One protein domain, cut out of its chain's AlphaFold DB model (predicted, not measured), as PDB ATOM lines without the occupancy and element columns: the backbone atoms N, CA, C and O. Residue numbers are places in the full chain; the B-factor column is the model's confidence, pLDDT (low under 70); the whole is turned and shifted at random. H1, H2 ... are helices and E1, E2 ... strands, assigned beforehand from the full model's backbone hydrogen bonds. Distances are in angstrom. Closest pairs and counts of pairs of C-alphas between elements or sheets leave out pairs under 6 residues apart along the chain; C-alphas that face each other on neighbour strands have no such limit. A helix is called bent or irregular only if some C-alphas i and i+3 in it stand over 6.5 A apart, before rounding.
ATOM      1  N   GLY A  30      92.780  27.549   2.680       96.25
ATOM      2  CA  GLY A  30      93.090  26.140   2.884       96.25
ATOM      3  C   GLY A  30      92.030  25.213   2.315       96.25
ATOM      4  O   GLY A  30      90.889  25.618   2.104       96.25
ATOM      5  N   TYR A  31      92.393  23.956   2.078       94.50
ATOM      6  CA  TYR A  31      91.412  22.900   1.843       94.50
ATOM      7  C   TYR A  31      91.166  22.138   3.144       94.50
ATOM      8  O   TYR A  31      92.099  21.867   3.899       94.50
ATOM      9  N   VAL A  32      89.911  21.778   3.407       94.19
ATOM     10  CA  VAL A  32      89.562  20.876   4.508       94.19
ATOM     11  C   VAL A  32      89.586  19.441   3.969       94.19
ATOM     12  O   VAL A  32      88.867  19.150   3.008       94.19
ATOM     13  N   PRO A  33      90.386  18.530   4.547       92.00
ATOM     14  CA  PRO A  33      90.445  17.140   4.109       92.00
ATOM     15  C   PRO A  33      89.118  16.424   4.380       92.00
ATOM     16  O   PRO A  33      88.618  16.423   5.510       92.00
ATOM     17  N   VAL A  34      88.570  15.774   3.351       88.62
ATOM     18  CA  VAL A  34      87.311  15.021   3.423       88.62
ATOM     19  C   VAL A  34      87.591  13.532   3.197       88.62
ATOM     20  O   VAL A  34      88.208  13.182   2.191       88.62
ATOM     21  N   PRO A  35      87.151  12.630   4.094       86.81
ATOM     22  CA  PRO A  35      87.359  11.195   3.919       86.81
ATOM     23  C   PRO A  35      86.834  10.684   2.571       86.81
ATOM     24  O   PRO A  35      85.694  10.949   2.198       86.81
ATOM     25  N   GLY A  36      87.665   9.926   1.853       83.31
ATOM     26  CA  GLY A  36      87.322   9.369   0.539       83.31
ATOM     27  C   GLY A  36      87.514  10.329  -0.641       83.31
ATOM     28  O   GLY A  36      87.346   9.903  -1.780       83.31
ATOM     29  N   ILE A  37      87.907  11.581  -0.391       84.06
ATOM     30  CA  ILE A  37      88.261  12.562  -1.420       84.06
ATOM     31  C   ILE A  37      89.779  12.803  -1.365       84.06
ATOM     32  O   ILE A  37      90.300  13.050  -0.276       84.06
ATOM     33  N   PRO A  38      90.508  12.714  -2.494       86.56
ATOM     34  CA  PRO A  38      91.937  13.015  -2.527       86.56
ATOM     35  C   PRO A  38      92.256  14.454  -2.104       86.56
ATOM     36  O   PRO A  38      91.497  15.380  -2.390       86.56
ATOM     37  N   ASP A  39      93.415  14.637  -1.473       88.50
ATOM     38  CA  ASP A  39      93.952  15.959  -1.152       88.50
ATOM     39  C   ASP A  39      94.214  16.779  -2.430       88.50
ATOM     40  O   ASP A  39      94.545  16.234  -3.487       88.50
ATOM     41  N   VAL A  40      94.072  18.105  -2.330       86.88
ATOM     42  CA  VAL A  40      94.099  19.012  -3.485       86.88
ATOM     43  C   VAL A  40      95.181  20.076  -3.325       86.88
ATOM     44  O   VAL A  40      95.183  20.837  -2.363       86.88
ATOM     45  N   SER A  41      96.044  20.202  -4.335       91.31
ATOM     46  CA  SER A  41      96.956  21.343  -4.466       91.31
ATOM     47  C   SER A  41      96.190  22.569  -4.967       91.31
ATOM     48  O   SER A  41      95.858  22.681  -6.150       91.31
ATOM     49  N   LEU A  42      95.894  23.506  -4.064       93.12
ATOM     50  CA  LEU A  42      95.112  24.704  -4.390       93.12
ATOM     51  C   LEU A  42      95.798  25.610  -5.418       93.12
ATOM     52  O   LEU A  42      95.121  26.217  -6.247       93.12
ATOM     53  N   MET A  43      97.130  25.677  -5.407       94.19
ATOM     54  CA  MET A  43      97.883  26.452  -6.400       94.19
ATOM     55  C   MET A  43      97.785  25.831  -7.794       94.19
ATOM     56  O   MET A  43      97.639  26.564  -8.769       94.19
ATOM     57  N   ASP A  44      97.810  24.499  -7.897       91.94
ATOM     58  CA  ASP A  44      97.650  23.823  -9.187       91.94
ATOM     59  C   ASP A  44      96.217  23.947  -9.702       91.94
ATOM     60  O   ASP A  44      96.009  24.111 -10.904       91.94
ATOM     61  N   VAL A  45      95.224  23.915  -8.803       90.81
ATOM     62  CA  VAL A  45      93.836  24.241  -9.154       90.81
ATOM     63  C   VAL A  45      93.765  25.655  -9.713       90.81
ATOM     64  O   VAL A  45      93.290  25.824 -10.828       90.81
ATOM     65  N   ALA A  46      94.293  26.652  -9.005       91.94
ATOM     66  CA  ALA A  46      94.275  28.036  -9.468       91.94
ATOM     67  C   ALA A  46      94.950  28.197 -10.840       91.94
ATOM     68  O   ALA A  46      94.373  28.812 -11.735       91.94
ATOM     69  N   ALA A  47      96.115  27.580 -11.048       91.12
ATOM     70  CA  ALA A  47      96.851  27.661 -12.309       91.12
ATOM     71  C   ALA A  47      96.052  27.123 -13.514       91.12
ATOM     72  O   ALA A  47      96.123  27.693 -14.604       91.12
ATOM     73  N   ARG A  48      95.234  26.073 -13.330       89.81
ATOM     74  CA  ARG A  48      94.376  25.508 -14.397       89.81
ATOM     75  C   ARG A  48      93.296  26.473 -14.891       89.81
ATOM     76  O   ARG A  48      92.760  26.269 -15.975       89.81
ATOM     77  N   HIS A  49      92.982  27.514 -14.121       88.06
ATOM     78  CA  HIS A  49      92.010  28.540 -14.502       88.06
ATOM     79  C   HIS A  49      92.644  29.718 -15.263       88.06
ATOM     80  O   HIS A  49      91.961  30.705 -15.534       88.06
ATOM     81  N   GLU A  50      93.936  29.629 -15.605       90.06
ATOM     82  CA  GLU A  50      94.687  30.642 -16.361       90.06
ATOM     83  C   GLU A  50      94.521  32.085 -15.817       90.06
ATOM     84  O   GLU A  50      94.265  33.028 -16.583       90.06
ATOM     85  N   PRO A  51      94.662  32.311 -14.494       91.62
ATOM     86  CA  PRO A  51      94.356  33.595 -13.863       91.62
ATOM     87  C   PRO A  51      95.267  34.734 -14.334       91.62
ATOM     88  O   PRO A  51      94.941  35.908 -14.148       91.62
ATOM     89  N   GLN A  52      96.379  34.420 -15.000       92.19
ATOM     90  CA  GLN A  52      97.288  35.390 -15.608       92.19
ATOM     91  C   GLN A  52      96.576  36.274 -16.643       92.19
ATOM     92  O   GLN A  52      96.966  37.425 -16.827       92.19
ATOM     93  N   ARG A  53      95.497  35.788 -17.281       88.75
ATOM     94  CA  ARG A  53      94.680  36.594 -18.208       88.75
ATOM     95  C   ARG A  53      93.933  37.738 -17.520       88.75
ATOM     96  O   ARG A  53      93.601  38.717 -18.178       88.75
ATOM     97  N   LEU A  54      93.667  37.612 -16.220       89.06
ATOM     98  CA  LEU A  54      92.943  38.606 -15.423       89.06
ATOM     99  C   LEU A  54      93.884  39.446 -14.555       89.06
ATOM    100  O   LEU A  54      93.709  40.656 -14.443       89.06
ATOM    101  N   TYR A  55      94.884  38.809 -13.944       89.56
ATOM    102  CA  TYR A  55      95.752  39.438 -12.944       89.56
ATOM    103  C   TYR A  55      97.159  39.772 -13.462       89.56
ATOM    104  O   TYR A  55      97.939  40.402 -12.746       89.56
ATOM    105  N   GLY A  56      97.477  39.407 -14.708       86.56
ATOM    106  CA  GLY A  56      98.798  39.585 -15.313       86.56
ATOM    107  C   GLY A  56      99.816  38.535 -14.858       86.56
ATOM    108  O   GLY A  56      99.520  37.657 -14.053       86.56
ATOM    109  N   SER A  57     101.042  38.619 -15.378       75.56
ATOM    110  CA  SER A  57     102.126  37.648 -15.139       75.56
ATOM    111  C   SER A  57     103.296  38.224 -14.329       75.56
ATOM    112  O   SER A  57     104.411  37.712 -14.391       75.56
ATOM    113  N   ASN A  58     103.053  39.295 -13.566       65.56
ATOM    114  CA  ASN A  58     104.103  40.152 -12.998       65.56
ATOM    115  C   ASN A  58     105.008  39.472 -11.950       65.56
ATOM    116  O   ASN A  58     106.075  40.003 -11.650       65.56
ATOM    117  N   SER A  59     104.627  38.311 -11.413       74.44
ATOM    118  CA  SER A  59     105.493  37.465 -10.585       74.44
ATOM    119  C   SER A  59     104.970  36.027 -10.495       74.44
ATOM    120  O   SER A  59     103.775  35.764 -10.671       74.44
ATOM    121  N   ALA A  60     105.877  35.080 -10.234       80.06
ATOM    122  CA  ALA A  60     105.547  33.661 -10.120       80.06
ATOM    123  C   ALA A  60     104.518  33.427  -8.999       80.06
ATOM    124  O   ALA A  60     104.758  33.774  -7.845       80.06
ATOM    125  N   GLY A  61     103.364  32.854  -9.347       88.69
ATOM    126  CA  GLY A  61     102.290  32.530  -8.406       88.69
ATOM    127  C   GLY A  61     101.401  33.702  -7.975       88.69
ATOM    128  O   GLY A  61     100.421  33.463  -7.275       88.69
ATOM    129  N   PHE A  62     101.672  34.947  -8.389       93.50
ATOM    130  CA  PHE A  62     100.844  36.095  -7.988       93.50
ATOM    131  C   PHE A  62      99.424  36.017  -8.538       93.50
ATOM    132  O   PHE A  62      98.470  36.221  -7.795       93.50
ATOM    133  N   ALA A  63      99.273  35.701  -9.826       94.75
ATOM    134  CA  ALA A  63      97.955  35.574 -10.440       94.75
ATOM    135  C   ALA A  63      97.138  34.448  -9.792       94.75
ATOM    136  O   ALA A  63      95.960  34.630  -9.492       94.75
ATOM    137  N   ASP A  64      97.794  33.321  -9.516       95.38
ATOM    138  CA  ASP A  64      97.197  32.158  -8.860       95.38
ATOM    139  C   ASP A  64      96.758  32.506  -7.429       95.38
ATOM    140  O   ASP A  64      95.630  32.220  -7.029       95.38
ATOM    141  N   ALA A  65      97.605  33.222  -6.681       95.88
ATOM    142  CA  ALA A  65      97.272  33.717  -5.351       95.88
ATOM    143  C   ALA A  65      96.093  34.702  -5.379       95.88
ATOM    144  O   ALA A  65      95.170  34.583  -4.576       95.88
ATOM    145  N   CYS A  66      96.076  35.639  -6.331       95.50
ATOM    146  CA  CYS A  66      94.962  36.574  -6.508       95.50
ATOM    147  C   CYS A  66      93.651  35.843  -6.795       95.50
ATOM    148  O   CYS A  66      92.609  36.217  -6.258       95.50
ATOM    149  N   TRP A  67      93.702  34.797  -7.618       95.19
ATOM    150  CA  TRP A  67      92.538  33.983  -7.940       95.19
ATOM    151  C   TRP A  67      91.999  33.243  -6.711       95.19
ATOM    152  O   TRP A  67      90.791  33.257  -6.466       95.19
ATOM    153  N   LEU A  68      92.880  32.663  -5.890       95.56
ATOM    154  CA  LEU A  68      92.494  31.990  -4.646       95.56
ATOM    155  C   LEU A  68      91.893  32.963  -3.626       95.56
ATOM    156  O   LEU A  68      90.823  32.687  -3.083       95.56
ATOM    157  N   ILE A  69      92.528  34.122  -3.415       95.88
ATOM    158  CA  ILE A  69      92.006  35.164  -2.519       95.88
ATOM    159  C   ILE A  69      90.643  35.651  -3.016       95.88
ATOM    160  O   ILE A  69      89.707  35.738  -2.229       95.88
ATOM    161  N   CYS A  70      90.502  35.923  -4.316       94.31
ATOM    162  CA  CYS A  70      89.231  36.331  -4.912       94.31
ATOM    163  C   CYS A  70      88.139  35.276  -4.689       94.31
ATOM    164  O   CYS A  70      87.014  35.613  -4.317       94.31
ATOM    165  N   THR A  71      88.473  33.993  -4.844       91.56
ATOM    166  CA  THR A  71      87.539  32.882  -4.620       91.56
ATOM    167  C   THR A  71      87.071  32.818  -3.162       91.56
ATOM    168  O   THR A  71      85.868  32.736  -2.916       91.56
ATOM    169  N   GLY A  72      87.985  32.917  -2.192       91.19
ATOM    170  CA  GLY A  72      87.630  32.933  -0.766       91.19
ATOM    171  C   GLY A  72      86.843  34.183  -0.361       91.19
ATOM    172  O   GLY A  72      85.769  34.091   0.237       91.19
ATOM    173  N   TRP A  73      87.335  35.361  -0.751       91.12
ATOM    174  CA  TRP A  73      86.728  36.650  -0.419       91.12
ATOM    175  C   TRP A  73      85.320  36.795  -1.010       91.12
ATOM    176  O   TRP A  73      84.387  37.190  -0.308       91.12
ATOM    177  N   SER A  74      85.128  36.414  -2.279       87.94
ATOM    178  CA  SER A  74      83.800  36.427  -2.908       87.94
ATOM    179  C   SER A  74      82.845  35.417  -2.270       87.94
ATOM    180  O   SER A  74      81.671  35.737  -2.098       87.94
ATOM    181  N   GLY A  75      83.342  34.249  -1.839       83.44
ATOM    182  CA  GLY A  75      82.558  33.258  -1.096       83.44
ATOM    183  C   GLY A  75      82.035  33.775   0.246       83.44
ATOM    184  O   GLY A  75      80.936  33.410   0.653       83.44
ATOM    185  N   ARG A  76      82.764  34.687   0.901       82.88
ATOM    186  CA  ARG A  76      82.283  35.391   2.099       82.88
ATOM    187  C   ARG A  76      81.198  36.422   1.772       82.88
ATOM    188  O   ARG A  76      80.250  36.574   2.535       82.88
ATOM    189  N   GLY A  77      81.355  37.158   0.669       80.19
ATOM    190  CA  GLY A  77      80.418  38.214   0.265       80.19
ATOM    191  C   GLY A  77      79.097  37.688  -0.304       80.19
ATOM    192  O   GLY A  77      78.047  38.284  -0.073       80.19
ATOM    193  N   VAL A  78      79.140  36.566  -1.025       82.69
ATOM    194  CA  VAL A  78      77.971  35.889  -1.599       82.69
ATOM    195  C   VAL A  78      78.067  34.399  -1.258       82.69
ATOM    196  O   VAL A  78      78.601  33.619  -2.054       82.69
ATOM    197  N   PRO A  79      77.579  33.988  -0.071       76.00
ATOM    198  CA  PRO A  79      77.656  32.601   0.364       76.00
ATOM    199  C   PRO A  79      76.932  31.685  -0.618       76.00
ATOM    200  O   PRO A  79      75.778  31.922  -0.988       76.00
ATOM    201  N   LYS A  80      77.606  30.614  -1.035       75.06
ATOM    202  CA  LYS A  80      76.964  29.536  -1.793       75.06
ATOM    203  C   LYS A  80      76.031  28.757  -0.854       75.06
ATOM    204  O   LYS A  80      76.275  28.756   0.358       75.06
ATOM    205  N   PRO A  81      74.994  28.074  -1.373       72.88
ATOM    206  CA  PRO A  81      74.250  27.099  -0.580       72.88
ATOM    207  C   PRO A  81      75.207  26.162   0.166       72.88
ATOM    208  O   PRO A  81      76.267  25.820  -0.360       72.88
ATOM    209  N   ASP A  82      74.856  25.822   1.404       77.44
ATOM    210  CA  ASP A  82      75.632  24.938   2.284       77.44
ATOM    211  C   ASP A  82      77.016  25.468   2.711       77.44
ATOM    212  O   ASP A  82      77.823  24.729   3.273       77.44
ATOM    213  N   THR A  83      77.291  26.767   2.522       85.25
ATOM    214  CA  THR A  83      78.473  27.417   3.115       85.25
ATOM    215  C   THR A  83      78.362  27.432   4.641       85.25
ATOM    216  O   THR A  83      77.357  27.879   5.197       85.25
ATOM    217  N   LEU A  84      79.422  26.994   5.320       88.94
ATOM    218  CA  LEU A  84      79.552  27.055   6.774       88.94
ATOM    219  C   LEU A  84      80.349  28.304   7.178       88.94
ATOM    220  O   LEU A  84      81.522  28.420   6.832       88.94
ATOM    221  N   ASP A  85      79.725  29.216   7.927       91.44
ATOM    222  CA  ASP A  85      80.392  30.385   8.517       91.44
ATOM    223  C   ASP A  85      80.692  30.139  10.003       91.44
ATOM    224  O   ASP A  85      79.781  29.940  10.813       91.44
ATOM    225  N   LEU A  86      81.977  30.148  10.366       91.25
ATOM    226  CA  LEU A  86      82.456  29.914  11.728       91.25
ATOM    227  C   LEU A  86      83.073  31.200  12.281       91.25
ATOM    228  O   LEU A  86      84.222  31.526  12.000       91.25
ATOM    229  N   LYS A  87      82.313  31.922  13.111       88.81
ATOM    230  CA  LYS A  87      82.748  33.215  13.676       88.81
ATOM    231  C   LYS A  87      83.963  33.112  14.597       88.81
ATOM    232  O   LYS A  87      84.719  34.069  14.721       88.81
ATOM    233  N   SER A  88      84.096  31.989  15.296       89.62
ATOM    234  CA  SER A  88      85.206  31.705  16.199       89.62
ATOM    235  C   SER A  88      85.447  30.204  16.205       89.62
ATOM    236  O   SER A  88      84.577  29.437  16.618       89.62
ATOM    237  N   ALA A  89      86.604  29.795  15.700       94.38
ATOM    238  CA  ALA A  89      87.064  28.418  15.717       94.38
ATOM    239  C   ALA A  89      88.591  28.424  15.744       94.38
ATOM    240  O   ALA A  89      89.222  29.182  15.005       94.38
ATOM    241  N   ALA A  90      89.179  27.587  16.594       96.12
ATOM    242  CA  ALA A  90      90.610  27.334  16.546       96.12
ATOM    243  C   ALA A  90      90.923  26.433  15.345       96.12
ATOM    244  O   ALA A  90      90.190  25.481  15.053       96.12
ATOM    245  N   TRP A  91      91.992  26.762  14.631       96.38
ATOM    246  CA  TRP A  91      92.400  26.071  13.418       96.38
ATOM    247  C   TRP A  91      93.918  26.024  13.308       96.38
ATOM    248  O   TRP A  91      94.636  26.835  13.895       96.38
ATOM    249  N   LYS A  92      94.395  25.072  12.512       97.50
ATOM    250  CA  LYS A  92      95.791  24.931  12.103       97.50
ATOM    251  C   LYS A  92      95.860  24.814  10.592       97.50
ATOM    252  O   LYS A  92      94.934  24.303   9.959       97.50
ATOM    253  N   LEU A  93      96.960  25.302  10.037       97.44
ATOM    254  CA  LEU A  93      97.260  25.211   8.619       97.44
ATOM    255  C   LEU A  93      98.614  24.532   8.458       97.44
ATOM    256  O   LEU A  93      99.634  25.087   8.869       97.44
ATOM    257  N   ASP A  94      98.616  23.361   7.832       97.75
ATOM    258  CA  ASP A  94      99.841  22.770   7.311       97.75
ATOM    259  C   ASP A  94     100.141  23.482   5.989       97.75
ATOM    260  O   ASP A  94      99.438  23.294   4.995       97.75
ATOM    261  N   VAL A  95     101.108  24.402   6.013       97.44
ATOM    262  CA  VAL A  95     101.383  25.311   4.894       97.44
ATOM    263  C   VAL A  95     102.094  24.570   3.763       97.44
ATOM    264  O   VAL A  95     103.242  24.157   3.914       97.44
ATOM    265  N   ASP A  96     101.453  24.514   2.598       95.19
ATOM    266  CA  ASP A  96     102.044  23.998   1.359       95.19
ATOM    267  C   ASP A  96     102.861  25.079   0.649       95.19
ATOM    268  O   ASP A  96     103.937  24.832   0.096       95.19
ATOM    269  N   ARG A  97     102.332  26.310   0.619       95.88
ATOM    270  CA  ARG A  97     102.991  27.442  -0.033       95.88
ATOM    271  C   ARG A  97     102.648  28.762   0.635       95.88
ATOM    272  O   ARG A  97     101.525  29.009   1.063       95.88
ATOM    273  N   THR A  98     103.641  29.641   0.636       96.56
ATOM    274  CA  THR A  98     103.492  31.057   0.959       96.56
ATOM    275  C   THR A  98     103.804  31.890  -0.274       96.56
ATOM    276  O   THR A  98     104.830  31.672  -0.918       96.56
ATOM    277  N   VAL A  99     102.929  32.839  -0.606       95.69
ATOM    278  CA  VAL A  99     103.085  33.729  -1.762       95.69
ATOM    279  C   VAL A  99     103.009  35.183  -1.294       95.69
ATOM    280  O   VAL A  99     101.917  35.663  -0.983       95.69
ATOM    281  N   PRO A 100     104.142  35.905  -1.239       94.62
ATOM    282  CA  PRO A 100     104.133  37.358  -1.125       94.62
ATOM    283  C   PRO A 100     103.455  37.966  -2.355       94.62
ATOM    284  O   PRO A 100     103.755  37.585  -3.492       94.62
ATOM    285  N   LEU A 101     102.543  38.908  -2.147       93.50
ATOM    286  CA  LEU A 101     101.839  39.553  -3.243       93.50
ATOM    287  C   LEU A 101     102.662  40.730  -3.770       93.50
ATOM    288  O   LEU A 101     103.216  41.518  -3.011       93.50
ATOM    289  N   ALA A 102     102.720  40.879  -5.096       90.75
ATOM    290  CA  ALA A 102     103.429  41.994  -5.731       90.75
ATOM    291  C   ALA A 102     102.773  43.362  -5.456       90.75
ATOM    292  O   ALA A 102     103.378  44.407  -5.686       90.75
ATOM    293  N   LYS A 103     101.515  43.349  -5.010       91.31
ATOM    294  CA  LYS A 103     100.735  44.495  -4.546       91.31
ATOM    295  C   LYS A 103      99.647  44.000  -3.599       91.31
ATOM    296  O   LYS A 103      99.214  42.854  -3.735       91.31
ATOM    297  N   THR A 104      99.160  44.875  -2.728       93.12
ATOM    298  CA  THR A 104      98.046  44.571  -1.828       93.12
ATOM    299  C   THR A 104      96.797  44.168  -2.616       93.12
ATOM    300  O   THR A 104      96.380  44.866  -3.545       93.12
ATOM    301  N   MET A 105      96.179  43.050  -2.236       92.38
ATOM    302  CA  MET A 105      94.957  42.523  -2.847       92.38
ATOM    303  C   MET A 105      93.924  42.238  -1.767       92.38
ATOM    304  O   MET A 105      94.174  41.453  -0.862       92.38
ATOM    305  N   TYR A 106      92.747  42.861  -1.868       89.62
ATOM    306  CA  TYR A 106      91.655  42.703  -0.893       89.62
ATOM    307  C   TYR A 106      92.066  42.992   0.567       89.62
ATOM    308  O   TYR A 106      91.461  42.461   1.490       89.62
ATOM    309  N   GLY A 107      93.077  43.847   0.764       92.81
ATOM    310  CA  GLY A 107      93.638  44.174   2.081       92.81
ATOM    311  C   GLY A 107      94.755  43.241   2.560       92.81
ATOM    312  O   GLY A 107      95.258  43.447   3.657       92.81
ATOM    313  N   TYR A 108      95.156  42.256   1.753       96.00
ATOM    314  CA  TYR A 108      96.235  41.321   2.070       96.00
ATOM    315  C   TYR A 108      97.503  41.629   1.286       96.00
ATOM    316  O   TYR A 108      97.426  42.000   0.112       96.00
ATOM    317  N   ASP A 109      98.653  41.376   1.902       95.50
ATOM    318  CA  ASP A 109      99.980  41.501   1.282       95.50
ATOM    319  C   ASP A 109     100.646  40.138   1.046       95.50
ATOM    320  O   ASP A 109     101.635  40.020   0.319       95.50
ATOM    321  N   GLN A 110     100.084  39.079   1.627       95.75
ATOM    322  CA  GLN A 110     100.581  37.718   1.504       95.75
ATOM    323  C   GLN A 110      99.429  36.709   1.524       95.75
ATOM    324  O   GLN A 110      98.374  36.948   2.110       95.75
ATOM    325  N   LEU A 111      99.659  35.563   0.887       97.50
ATOM    326  CA  LEU A 111      98.809  34.383   0.957       97.50
ATOM    327  C   LEU A 111      99.576  33.212   1.583       97.50
ATOM    328  O   LEU A 111     100.683  32.895   1.139       97.50
ATOM    329  N   HIS A 112      98.948  32.517   2.529       97.94
ATOM    330  CA  HIS A 112      99.293  31.140   2.876       97.94
ATOM    331  C   HIS A 112      98.217  30.188   2.359       97.94
ATOM    332  O   HIS A 112      97.017  30.427   2.525       97.94
ATOM    333  N   VAL A 113      98.666  29.094   1.749       97.44
ATOM    334  CA  VAL A 113      97.808  28.005   1.284       97.44
ATOM    335  C   VAL A 113      98.271  26.679   1.843       97.44
ATOM    336  O   VAL A 113      99.470  26.472   2.041       97.44
ATOM    337  N   GLY A 114      97.320  25.780   2.068       96.44
ATOM    338  CA  GLY A 114      97.626  24.425   2.495       96.44
ATOM    339  C   GLY A 114      96.429  23.665   3.043       96.44
ATOM    340  O   GLY A 114      95.275  23.996   2.757       96.44
ATOM    341  N   ARG A 115      96.709  22.650   3.854       97.06
ATOM    342  CA  ARG A 115      95.691  21.820   4.499       97.06
ATOM    343  C   ARG A 115      95.216  22.482   5.786       97.06
ATOM    344  O   ARG A 115      96.006  22.703   6.701       97.06
ATOM    345  N   LEU A 116      93.923  22.785   5.873       96.94
ATOM    346  CA  LEU A 116      93.319  23.392   7.054       96.94
ATOM    347  C   LEU A 116      92.611  22.339   7.905       96.94
ATOM    348  O   LEU A 116      91.791  21.562   7.413       96.94
ATOM    349  N   THR A 117      92.901  22.360   9.202       97.19
ATOM    350  CA  THR A 117      92.258  21.509  10.206       97.19
ATOM    351  C   THR A 117      91.642  22.386  11.287       97.19
ATOM    352  O   THR A 117      92.285  23.316  11.769       97.19
ATOM    353  N   LEU A 118      90.396  22.101  11.664       96.69
ATOM    354  CA  LEU A 118      89.757  22.709  12.831       96.69
ATOM    355  C   LEU A 118      90.102  21.877  14.069       96.69
ATOM    356  O   LEU A 118      90.051  20.652  14.009       96.69
ATOM    357  N   ASP A 119      90.436  22.532  15.181       96.50
ATOM    358  CA  ASP A 119      90.779  21.829  16.428       96.50
ATOM    359  C   ASP A 119      89.551  21.180  17.096       96.50
ATOM    360  O   ASP A 119      89.690  20.247  17.883       96.50
ATOM    361  N   ASP A 120      88.346  21.669  16.791       96.62
ATOM    362  CA  ASP A 120      87.089  21.089  17.259       96.62
ATOM    363  C   ASP A 120      86.600  20.008  16.282       96.62
ATOM    364  O   ASP A 120      86.217  20.294  15.143       96.62
ATOM    365  N   ASP A 121      86.559  18.761  16.751       95.31
ATOM    366  CA  ASP A 121      86.134  17.597  15.969       95.31
ATOM    367  C   ASP A 121      84.697  17.695  15.433       95.31
ATOM    368  O   ASP A 121      84.373  17.135  14.382       95.31
ATOM    369  N   GLN A 122      83.791  18.357  16.158       95.38
ATOM    370  CA  GLN A 122      82.419  18.549  15.707       95.38
ATOM    371  C   GLN A 122      82.370  19.564  14.567       95.38
ATOM    372  O   GLN A 122      81.716  19.293  13.557       95.38
ATOM    373  N   LEU A 123      83.081  20.687  14.697       95.19
ATOM    374  CA  LEU A 123      83.191  21.675  13.621       95.19
ATOM    375  C   LEU A 123      83.897  21.078  12.400       95.19
ATOM    376  O   LEU A 123      83.472  21.310  11.269       95.19
ATOM    377  N   MET A 124      84.911  20.236  12.616       94.81
ATOM    378  CA  MET A 124      85.605  19.530  11.544       94.81
ATOM    379  C   MET A 124      84.656  18.618  10.755       94.81
ATOM    380  O   MET A 124      84.611  18.682   9.526       94.81
ATOM    381  N   ARG A 125      83.823  17.824  11.443       93.19
ATOM    382  CA  ARG A 125      82.793  16.997  10.789       93.19
ATOM    383  C   ARG A 125      81.763  17.837  10.038       93.19
ATOM    384  O   ARG A 125      81.332  17.446   8.956       93.19
ATOM    385  N   GLN A 126      81.352  18.980  10.591       91.88
ATOM    386  CA  GLN A 126      80.435  19.894   9.906       91.88
ATOM    387  C   GLN A 126      81.051  20.431   8.612       91.88
ATOM    388  O   GLN A 126      80.401  20.375   7.571       91.88
ATOM    389  N   ALA A 127      82.311  20.872   8.656       91.25
ATOM    390  CA  ALA A 127      83.033  21.352   7.483       91.25
ATOM    391  C   ALA A 127      83.163  20.261   6.407       91.25
ATOM    392  O   ALA A 127      82.880  20.513   5.239       91.25
ATOM    393  N   GLN A 128      83.503  19.028   6.791       89.69
ATOM    394  CA  GLN A 128      83.598  17.893   5.862       89.69
ATOM    395  C   GLN A 128      82.262  17.562   5.178       89.69
ATOM    396  O   GLN A 128      82.236  17.175   4.009       89.69
ATOM    397  N   ASN A 129      81.146  17.753   5.882       87.69
ATOM    398  CA  ASN A 129      79.810  17.459   5.367       87.69
ATOM    399  C   ASN A 129      79.268  18.515   4.391       87.69
ATOM    400  O   ASN A 129      78.252  18.251   3.746       87.69
ATOM    401  N   VAL A 130      79.945  19.658   4.219       83.69
ATOM    402  CA  VAL A 130      79.571  20.684   3.227       83.69
ATOM    403  C   VAL A 130      79.480  20.085   1.816       83.69
ATOM    404  O   VAL A 130      78.532  20.361   1.086       83.69
ATOM    405  N   LEU A 131      80.398  19.183   1.440       75.44
ATOM    406  CA  LEU A 131      80.336  18.504   0.135       75.44
ATOM    407  C   LEU A 131      79.238  17.434   0.050       75.44
ATOM    408  O   LEU A 131      78.681  17.212  -1.024       75.44
ATOM    409  N   ALA A 132      78.900  16.777   1.162       65.81
ATOM    410  CA  ALA A 132      77.857  15.749   1.186       65.81
ATOM    411  C   ALA A 132      76.444  16.337   1.003       65.81
ATOM    412  O   ALA A 132      75.561  15.654   0.483       65.81
ATOM    413  N   ALA A 133      76.236  17.596   1.405       55.69
ATOM    414  CA  ALA A 133      74.992  18.329   1.178       55.69
ATOM    415  C   ALA A 133      74.792  18.680  -0.310       55.69
ATOM    416  O   ALA A 133      73.709  18.462  -0.850       55.69
TER     417      ALA A 133
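This is residues 30 to 133 of the 137 residues of an uncharacterized protein of Streptomyces sp. CWH03 (UniProt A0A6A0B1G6). A long, strongly twisted and bent hairpin of two strands, E2 and E3, with the short strand E1 beside E3, makes a wall, and the longest helix, H3, lies across one face of it. H1 and H2 pack on the first part of H3, toward one end of the elongated domain, while H4 follows E3 at the other end. The printed part has 104 residues, with four named helices and three named strands in the order E1 H1 H2 H3 E2 E3 H4; the mixed sheet runs E1 E3 E2, and the class is mixed, helices and strands. The whole is compact, with a radius of gyration of the C-alphas of 14.4 A, and spans 42 by 27 by 23 A.

The sheet holds E1, residues 30 to 32, E3, residues 108 to 118, and E2, residues 91 to 105. E2 and E3 form an antiparallel hairpin, with N 94 and O 115 2.9 A apart and N 111 and O 99 2.9 A apart, within hydrogen-bond range. E1 and E3 are parallel, with N 116 and O 31 2.8 A apart, within that range. E2 bends by 120 degrees at residue 102, and E3 by 83 degrees at residue 115. H3, residues 62 to 77, is on the sheet at a height of 6.7 A, giving two layers, a helix on one face of a sheet. It lies only just over E3, on which 3 of its C-alphas fall, and runs across the strands, at 66 degrees to E3 on the local plane. The closest C-alphas of H3 and E2 are those of Phe 62 and Leu 101, 6.0 A apart. H1, residues 42 to 48, touches residues 64 to 68 of H3, the closest C-alphas being those of Ala 46 and Asp 64, 5.1 A apart; the two helices are only just about perpendicular, at 70.4 degrees. H1 only grazes the sheet, with residues 42 to 43. H2, residues 52 to 55, touches residues 62 to 66 of H3, with the C-alphas of Tyr 55 and Ala 63 closest at 5.1 A; it is not on the sheet. H4, residues 121 to 133, only grazes the sheet with residues 123 to 128, its closest C-alpha pair with E3 being Leu 118 and Met 124, 5.4 A apart. H3 and H4 are apart. In H1 and H3 every O i to N i+4 pair is within hydrogen-bond range, in H4 7 of 9 are, and H2 is too short for such a pair.

E2 measures 23.3 A, E3 22.5 A, H3 22.1 A, H4 18.5 A and H1 10.1 A from first to last C-alpha. E1 begins at C-alpha 30 (93.090, 26.140, 2.884), and H4 ends at C-alpha 133 (74.992, 18.329, 1.178). H4 is irregular, but only just: C-alphas 128 and 131 are 6.6 A apart.

The two C-alphas farthest apart are those of Asn 58 and Gln 122, 42.0 A. The printed part has no cut. The link from H3 to E2, residues 78 to 90, is long. The mean pLDDT of the printed part is 90.1; residues 58 and 132 to 133 are under 70.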